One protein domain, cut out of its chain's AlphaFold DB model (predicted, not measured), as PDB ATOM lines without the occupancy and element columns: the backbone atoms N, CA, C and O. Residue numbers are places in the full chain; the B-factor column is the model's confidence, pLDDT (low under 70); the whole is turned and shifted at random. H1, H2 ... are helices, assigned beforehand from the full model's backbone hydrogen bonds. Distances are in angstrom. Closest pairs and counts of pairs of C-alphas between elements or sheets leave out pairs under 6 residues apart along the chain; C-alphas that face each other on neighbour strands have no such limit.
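Overview. This is residues 266 to 328 of the 469 residues of an uncharacterized protein of Legionella septentrionalis (UniProt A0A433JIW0). Two long helices, H3 and H1, lie side by side and run the same way; short H2 packs on H1, and H4 folds back near H3. The 63 printed residues have four named helices, H1 to H4, and no named strand: all helix. The whole is compact, with radius of gyration of the C-alphas 10.8 A and spans of 31 by 30 by 19 A.

Arrangement. H3, residues 295 to 310, touches H1, residues 267 to 281, at a shallow tilt of 15 degrees; C-alphas 298 and 272 are closest, 6.3 A. H2, residues 287 to 290, touches H1, closest at C-alphas 290 and 272, 6.2 A. H4, residues 315 to 326, and H3 are close but not clearly touching, opposite ways; C-alphas 322 and 297 are closest, 7.0 A. O i to N i+4 pairs within hydrogen-bond range are 9 of 11 in H1, 10 of 12 in H3 and 7 of 8 in H4; H2 is too short.

Along the chain. H3, 23.2 A long, has a kink of 59 degrees near residue 304. H1, 20.7 A, begins at C-alpha 267 (-56.589, 48.061, 322.235); H4, 16.0 A, ends at C-alpha 326 (-74.108, 55.650, 333.903).

Size, cuts and confidence. The printed part has no cut; its three links are tight. Residues 311 to 328 have pLDDT under 70.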
ATOM      1  N   THR A 266     -59.607  44.225 321.712       91.44
ATOM      2  CA  THR A 266     -59.263  45.534 321.149       91.44
ATOM      3  C   THR A 266     -58.208  46.232 322.010       91.44
ATOM      4  O   THR A 266     -58.013  45.899 323.180       91.44
ATOM      5  N   PHE A 267     -57.561  47.269 321.476       88.88
ATOM      6  CA  PHE A 267     -56.589  48.061 322.235       88.88
ATOM      7  C   PHE A 267     -57.167  48.626 323.549       88.88
ATOM      8  O   PHE A 267     -56.545  48.512 324.605       88.88
ATOM      9  N   THR A 268     -58.396  49.156 323.520       89.31
ATOM     10  CA  THR A 268     -59.104  49.636 324.720       89.31
ATOM     11  C   THR A 268     -59.300  48.523 325.751       89.31
ATOM     12  O   THR A 268     -59.110  48.736 326.946       89.31
ATOM     13  N   GLN A 269     -59.634  47.315 325.302       92.56
ATOM     14  CA  GLN A 269     -59.814  46.156 326.174       92.56
ATOM     15  C   GLN A 269     -58.504  45.697 326.822       92.56
ATOM     16  O   GLN A 269     -58.502  45.375 328.009       92.56
ATOM     17  N   ILE A 270     -57.390  45.738 326.088       91.62
ATOM     18  CA  ILE A 270     -56.047  45.471 326.627       91.62
ATOM     19  C   ILE A 270     -55.713  46.485 327.732       91.62
ATOM     20  O   ILE A 270     -55.292  46.100 328.823       91.62
ATOM     21  N   GLN A 271     -55.976  47.776 327.500       91.69
ATOM     22  CA  GLN A 271     -55.760  48.822 328.507       91.69
ATOM     23  C   GLN A 271     -56.644  48.647 329.748       91.69
ATOM     24  O   GLN A 271     -56.190  48.887 330.874       91.69
ATOM     25  N   ASN A 272     -57.904  48.238 329.559       90.12
ATOM     26  CA  ASN A 272     -58.810  47.914 330.658       90.12
ATOM     27  C   ASN A 272     -58.259  46.760 331.490       90.12
ATOM     28  O   ASN A 272     -58.182  46.888 332.709       90.12
ATOM     29  N   LEU A 273     -57.825  45.680 330.839       92.00
ATOM     30  CA  LEU A 273     -57.250  44.519 331.507       92.00
ATOM     31  C   LEU A 273     -56.040  44.925 332.358       92.00
ATOM     32  O   LEU A 273     -56.044  44.725 333.568       92.00
ATOM     33  N   GLN A 274     -55.073  45.630 331.762       90.81
ATOM     34  CA  GLN A 274     -53.879  46.119 332.466       90.81
ATOM     35  C   GLN A 274     -54.217  46.991 333.681       90.81
ATOM     36  O   GLN A 274     -53.630  46.827 334.748       90.81
ATOM     37  N   SER A 275     -55.161  47.922 333.527       88.81
ATOM     38  CA  SER A 275     -55.478  48.902 334.573       88.81
ATOM     39  C   SER A 275     -56.349  48.328 335.689       88.81
ATOM     40  O   SER A 275     -56.271  48.807 336.817       88.81
ATOM     41  N   LEU A 276     -57.192  47.340 335.380       91.25
ATOM     42  CA  LEU A 276     -58.192  46.792 336.300       91.25
ATOM     43  C   LEU A 276     -57.804  45.420 336.868       91.25
ATOM     44  O   LEU A 276     -58.512  44.914 337.739       91.25
ATOM     45  N   ASN A 277     -56.664  44.853 336.448       92.12
ATOM     46  CA  ASN A 277     -56.102  43.602 336.969       92.12
ATOM     47  C   ASN A 277     -56.195  43.471 338.500       92.12
ATOM     48  O   ASN A 277     -56.688  42.442 338.951       92.12
ATOM     49  N   PRO A 278     -55.827  44.479 339.322       91.38
ATOM     50  CA  PRO A 278     -55.924  44.360 340.778       91.38
ATOM     51  C   PRO A 278     -57.334  44.026 341.292       91.38
ATOM     52  O   PRO A 278     -57.479  43.224 342.214       91.38
ATOM     53  N   LEU A 279     -58.380  44.593 340.682       88.56
ATOM     54  CA  LEU A 279     -59.772  44.339 341.075       88.56
ATOM     55  C   LEU A 279     -60.247  42.964 340.612       88.56
ATOM     56  O   LEU A 279     -60.961  42.284 341.350       88.56
ATOM     57  N   ILE A 280     -59.817  42.539 339.423       90.19
ATOM     58  CA  ILE A 280     -60.112  41.201 338.902       90.19
ATOM     59  C   ILE A 280     -59.446  40.139 339.787       90.19
ATOM     60  O   ILE A 280     -60.111  39.202 340.227       90.19
ATOM     61  N   CYS A 281     -58.169  40.332 340.140       88.75
ATOM     62  CA  CYS A 281     -57.414  39.453 341.036       88.75
ATOM     63  C   CYS A 281     -58.079  39.295 342.412       88.75
ATOM     64  O   CYS A 281     -58.112  38.199 342.965       88.75
ATOM     65  N   GLN A 282     -58.675  40.365 342.944       88.19
ATOM     66  CA  GLN A 282     -59.413  40.336 344.213       88.19
ATOM     67  C   GLN A 282     -60.868  39.856 344.082       88.19
ATOM     68  O   GLN A 282     -61.614  39.916 345.058       88.19
ATOM     69  N   LYS A 283     -61.299  39.397 342.896       88.06
ATOM     70  CA  LYS A 283     -62.691  39.010 342.593       88.06
ATOM     71  C   LYS A 283     -63.708  40.127 342.872       88.06
ATOM     72  O   LYS A 283     -64.884  39.856 343.107       88.06
ATOM     73  N   LYS A 284     -63.255  41.383 342.839       82.38
ATOM     74  CA  LYS A 284     -64.092  42.582 342.995       82.38
ATOM     75  C   LYS A 284     -64.734  43.018 341.681       82.38
ATOM     76  O   LYS A 284     -65.708  43.757 341.700       82.38
ATOM     77  N   LEU A 285     -64.186  42.557 340.560       86.06
ATOM     78  CA  LEU A 285     -64.683  42.805 339.214       86.06
ATOM     79  C   LEU A 285     -64.491  41.539 338.377       86.06
ATOM     80  O   LEU A 285     -63.418  40.939 338.421       86.06
ATOM     81  N   SER A 286     -65.492  41.109 337.612       88.94
ATOM     82  CA  SER A 286     -65.285  39.998 336.678       88.94
ATOM     83  C   SER A 286     -64.500  40.454 335.445       88.94
ATOM     84  O   SER A 286     -64.545  41.619 335.039       88.94
ATOM     85  N   LEU A 287     -63.808  39.519 334.790       89.62
ATOM     86  CA  LEU A 287     -63.105  39.797 333.535       89.62
ATOM     87  C   LEU A 287     -64.055  40.356 332.463       89.62
ATOM     88  O   LEU A 287     -63.739  41.338 331.796       89.62
ATOM     89  N   ALA A 288     -65.240  39.757 332.321       89.00
ATOM     90  CA  ALA A 288     -66.226  40.179 331.331       89.00
ATOM     91  C   ALA A 288     -66.714  41.616 331.571       89.00
ATOM     92  O   ALA A 288     -66.944  42.350 330.610       89.00
ATOM     93  N   GLU A 289     -66.857  42.026 332.832       86.38
ATOM     94  CA  GLU A 289     -67.204  43.402 333.182       86.38
ATOM     95  C   GLU A 289     -66.055  44.349 332.864       86.38
ATOM     96  O   GLU A 289     -66.274  45.312 332.136       86.38
ATOM     97  N   ALA A 290     -64.831  44.047 333.305       88.31
ATOM     98  CA  ALA A 290     -63.659  44.887 333.051       88.31
ATOM     99  C   ALA A 290     -63.454  45.173 331.552       88.31
ATOM    100  O   ALA A 290     -63.185  46.306 331.149       88.31
ATOM    101  N   LEU A 291     -63.651  44.166 330.695       89.81
ATOM    102  CA  LEU A 291     -63.512  44.304 329.242       89.81
ATOM    103  C   LEU A 291     -64.605  45.169 328.589       89.81
ATOM    104  O   LEU A 291     -64.439  45.592 327.446       89.81
ATOM    105  N   ARG A 292     -65.713  45.453 329.280       88.62
ATOM    106  CA  ARG A 292     -66.798  46.316 328.780       88.62
ATOM    107  C   ARG A 292     -66.641  47.781 329.179       88.62
ATOM    108  O   ARG A 292     -67.463  48.597 328.767       88.62
ATOM    109  N   TYR A 293     -65.629  48.120 329.979       82.38
ATOM    110  CA  TYR A 293     -65.460  49.488 330.459       82.38
ATOM    111  C   TYR A 293     -65.075  50.422 329.315       82.38
ATOM    112  O   TYR A 293     -64.239  50.098 328.471       82.38
ATOM    113  N   THR A 294     -65.662  51.612 329.308       84.56
ATOM    114  CA  THR A 294     -65.187  52.713 328.470       84.56
ATOM    115  C   THR A 294     -63.918  53.321 329.064       84.56
ATOM    116  O   THR A 294     -63.613  53.129 330.244       84.56
ATOM    117  N   ASP A 295     -63.189  54.114 328.276       79.88
ATOM    118  CA  ASP A 295     -61.996  54.812 328.767       79.88
ATOM    119  C   ASP A 295     -62.305  55.697 329.984       79.88
ATOM    120  O   ASP A 295     -61.550  55.689 330.953       79.88
ATOM    121  N   SER A 296     -63.441  56.407 329.979       76.19
ATOM    122  CA  SER A 296     -63.865  57.239 331.114       76.19
ATOM    123  C   SER A 296     -64.138  56.403 332.367       76.19
ATOM    124  O   SER A 296     -63.650  56.744 333.441       76.19
ATOM    125  N   GLN A 297     -64.829  55.267 332.233       75.25
ATOM    126  CA  GLN A 297     -65.083  54.367 333.363       75.25
ATOM    127  C   GLN A 297     -63.784  53.791 333.928       75.25
ATOM    128  O   GLN A 297     -63.601  53.753 335.144       75.25
ATOM    129  N   ARG A 298     -62.856  53.387 333.052       85.06
ATOM    130  CA  ARG A 298     -61.531  52.913 333.460       85.06
ATOM    131  C   ARG A 298     -60.781  53.986 334.249       85.06
ATOM    132  O   ARG A 298     -60.197  53.653 335.276       85.06
ATOM    133  N   GLN A 299     -60.778  55.241 333.793       78.69
ATOM    134  CA  GLN A 299     -60.074  56.322 334.495       78.69
ATOM    135  C   GLN A 299     -60.683  56.618 335.864       78.69
ATOM    136  O   GLN A 299     -59.932  56.745 336.828       78.69
ATOM    137  N   ASN A 300     -62.013  56.639 335.976       71.56
ATOM    138  CA  ASN A 300     -62.675  56.849 337.263       71.56
ATOM    139  C   ASN A 300     -62.302  55.731 338.242       71.56
ATOM    140  O   ASN A 300     -61.785  55.999 339.321       71.56
ATOM    141  N   VAL A 301     -62.434  54.463 337.839       75.56
ATOM    142  CA  VAL A 301     -62.043  53.337 338.703       75.56
ATOM    143  C   VAL A 301     -60.556  53.363 339.051       75.56
ATOM    144  O   VAL A 301     -60.179  53.045 340.176       75.56
ATOM    145  N   LYS A 302     -59.697  53.790 338.122       77.94
ATOM    146  CA  LYS A 302     -58.268  53.961 338.390       77.94
ATOM    147  C   LYS A 302     -58.004  55.037 339.448       77.94
ATOM    148  O   LYS A 302     -57.126  54.830 340.284       77.94
ATOM    149  N   ALA A 303     -58.754  56.140 339.443       72.50
ATOM    150  CA  ALA A 303     -58.633  57.204 340.440       72.50
ATOM    151  C   ALA A 303     -58.982  56.707 341.855       72.50
ATOM    152  O   ALA A 303     -58.274  57.022 342.810       72.50
ATOM    153  N   PHE A 304     -59.999  55.850 341.974       71.62
ATOM    154  CA  PHE A 304     -60.436  55.284 343.256       71.62
ATOM    155  C   PHE A 304     -59.747  53.961 343.632       71.62
ATOM    156  O   PHE A 304     -59.960  53.445 344.730       71.62
ATOM    157  N   MET A 305     -58.870  53.425 342.774       79.50
ATOM    158  CA  MET A 305     -58.217  52.120 342.948       79.50
ATOM    159  C   MET A 305     -57.599  51.906 344.344       79.50
ATOM    160  O   MET A 305     -57.842  50.852 344.932       79.50
ATOM    161  N   PRO A 306     -56.845  52.859 344.940       76.94
ATOM    162  CA  PRO A 306     -56.261  52.649 346.266       76.94
ATOM    163  C   PRO A 306     -57.309  52.426 347.362       76.94
ATOM    164  O   PRO A 306     -57.056  51.663 348.292       76.94
ATOM    165  N   GLN A 307     -58.470  53.076 347.253       72.25
ATOM    166  CA  GLN A 307     -59.567  52.926 348.204       72.25
ATOM    167  C   GLN A 307     -60.341  51.636 347.935       72.25
ATOM    168  O   GLN A 307     -60.560  50.850 348.854       72.25
ATOM    169  N   LEU A 308     -60.640  51.356 346.664       73.25
ATOM    170  CA  LEU A 308     -61.312  50.131 346.233       73.25
ATOM    171  C   LEU A 308     -60.549  48.866 346.631       73.25
ATOM    172  O   LEU A 308     -61.165  47.855 346.949       73.25
ATOM    173  N   LEU A 309     -59.213  48.902 346.647       77.62
ATOM    174  CA  LEU A 309     -58.390  47.773 347.087       77.62
ATOM    175  C   LEU A 309     -58.376  47.599 348.613       77.62
ATOM    176  O   LEU A 309     -58.243  46.467 349.072       77.62
ATOM    177  N   LYS A 310     -58.529  48.684 349.385       76.56
ATOM    178  CA  LYS A 310     -58.587  48.654 350.859       76.56
ATOM    179  C   LYS A 310     -59.956  48.248 351.389       76.56
ATOM    180  O   LYS A 310     -60.034  47.619 352.440       76.56
ATOM    181  N   ASP A 311     -61.020  48.627 350.690       67.75
ATOM    182  CA  ASP A 311     -62.375  48.348 351.140       67.75
ATOM    183  C   ASP A 311     -62.726  46.873 350.873       67.75
ATOM    184  O   ASP A 311     -62.597  46.378 349.754       67.75
ATOM    185  N   ASN A 312     -63.140  46.139 351.908       62.50
ATOM    186  CA  ASN A 312     -63.605  44.747 351.779       62.50
ATOM    187  C   ASN A 312     -65.081  44.668 351.365       62.50
ATOM    188  O   ASN A 312     -65.640  43.575 351.255       62.50
ATOM    189  N   ARG A 313     -65.733  45.818 351.180       57.72
ATOM    190  CA  ARG A 313     -67.130  45.877 350.772       57.72
ATOM    191  C   ARG A 313     -67.317  45.387 349.328       57.72
ATOM    192  O   ARG A 313     -66.411  45.426 348.498       57.72
ATOM    193  N   ALA A 314     -68.492  44.818 349.079       48.00
ATOM    194  CA  ALA A 314     -68.751  43.963 347.927       48.00
ATOM    195  C   ALA A 314     -68.880  44.730 346.587       48.00
ATOM    196  O   ALA A 314     -69.192  45.923 346.586       48.00
ATOM    197  N   PRO A 315     -68.696  44.033 345.443       47.59
ATOM    198  CA  PRO A 315     -68.692  44.596 344.082       47.59
ATOM    199  C   PRO A 315     -69.860  45.532 343.742       47.59
ATOM    200  O   PRO A 315     -69.709  46.434 342.928       47.59
ATOM    201  N   HIS A 316     -71.013  45.364 344.391       46.84
ATOM    202  CA  HIS A 316     -72.200  46.191 344.169       46.84
ATOM    203  C   HIS A 316     -72.003  47.671 344.544       46.84
ATOM    204  O   HIS A 316     -72.693  48.519 343.996       46.84
ATOM    205  N   LEU A 317     -71.057  48.021 345.427       48.09
ATOM    206  CA  LEU A 317     -70.720  49.428 345.704       48.09
ATOM    207  C   LEU A 317     -69.845  50.042 344.605       48.09
ATOM    208  O   LEU A 317     -70.011  51.216 344.290       48.09
ATOM    209  N   ILE A 318     -69.008  49.228 343.952       51.97
ATOM    210  CA  ILE A 318     -68.311  49.598 342.711       51.97
ATOM    211  C   ILE A 318     -69.343  49.779 341.594       51.97
ATOM    212  O   ILE A 318     -69.271  50.724 340.816       51.97
ATOM    213  N   GLU A 319     -70.356  48.913 341.548       44.66
ATOM    214  CA  GLU A 319     -71.498  49.057 340.649       44.66
ATOM    215  C   GLU A 319     -72.310  50.323 340.956       44.66
ATOM    216  O   GLU A 319     -72.750  50.972 340.021       44.66
ATOM    217  N   ILE A 320     -72.457  50.742 342.219       49.03
ATOM    218  CA  ILE A 320     -73.084  52.021 342.591       49.03
ATOM    219  C   ILE A 320     -72.205  53.207 342.171       49.03
ATOM    220  O   ILE A 320     -72.739  54.134 341.573       49.03
ATOM    221  N   GLU A 321     -70.885  53.182 342.382       52.50
ATOM    222  CA  GLU A 321     -69.958  54.227 341.900       52.50
ATOM    223  C   GLU A 321     -69.932  54.329 340.367       52.50
ATOM    224  O   GLU A 321     -69.859  55.422 339.809       52.50
ATOM    225  N   ILE A 322     -70.068  53.210 339.657       49.03
ATOM    226  CA  ILE A 322     -70.051  53.174 338.188       49.03
ATOM    227  C   ILE A 322     -71.434  53.456 337.593       49.03
ATOM    228  O   ILE A 322     -71.527  54.134 336.566       49.03
ATOM    229  N   ASN A 323     -72.516  53.009 338.235       47.03
ATOM    230  CA  ASN A 323     -73.897  53.308 337.840       47.03
ATOM    231  C   ASN A 323     -74.305  54.742 338.213       47.03
ATOM    232  O   ASN A 323     -75.091  55.346 337.483       47.03
ATOM    233  N   LEU A 324     -73.688  55.345 339.238       48.69
ATOM    234  CA  LEU A 324     -73.729  56.791 339.497       48.69
ATOM    235  C   LEU A 324     -73.320  57.590 338.252       48.69
ATOM    236  O   LEU A 324     -73.956  58.592 337.925       48.69
ATOM    237  N   HIS A 325     -72.316  57.115 337.513       50.28
ATOM    238  CA  HIS A 325     -71.868  57.742 336.269       50.28
ATOM    239  C   HIS A 325     -72.679  57.337 335.029       50.28
ATOM    240  O   HIS A 325     -72.658  58.061 334.035       50.28
ATOM    241  N   LYS A 326     -73.398  56.209 335.066       43.94
ATOM    242  CA  LYS A 326     -74.108  55.650 333.903       43.94
ATOM    243  C   LYS A 326     -75.499  56.258 333.679       43.94
ATOM    244  O   LYS A 326     -75.880  56.417 332.526       43.94
ATOM    245  N   ASP A 327     -76.216  56.655 334.735       44.28
ATOM    246  CA  ASP A 327     -77.668  56.885 334.612       44.28
ATOM    247  C   ASP A 327     -78.171  58.338 334.635       44.28
ATOM    248  O   ASP A 327     -79.372  58.541 334.457       44.28
ATOM    249  N   ARG A 328     -77.343  59.378 334.844       41.47
ATOM    250  CA  ARG A 328     -77.907  60.743 335.031       41.47
ATOM    251  C   ARG A 328     -77.192  61.937 334.408       41.47
ATOM    252  O   ARG A 328     -77.619  63.053 334.681       41.47
TER     253      ARG A 328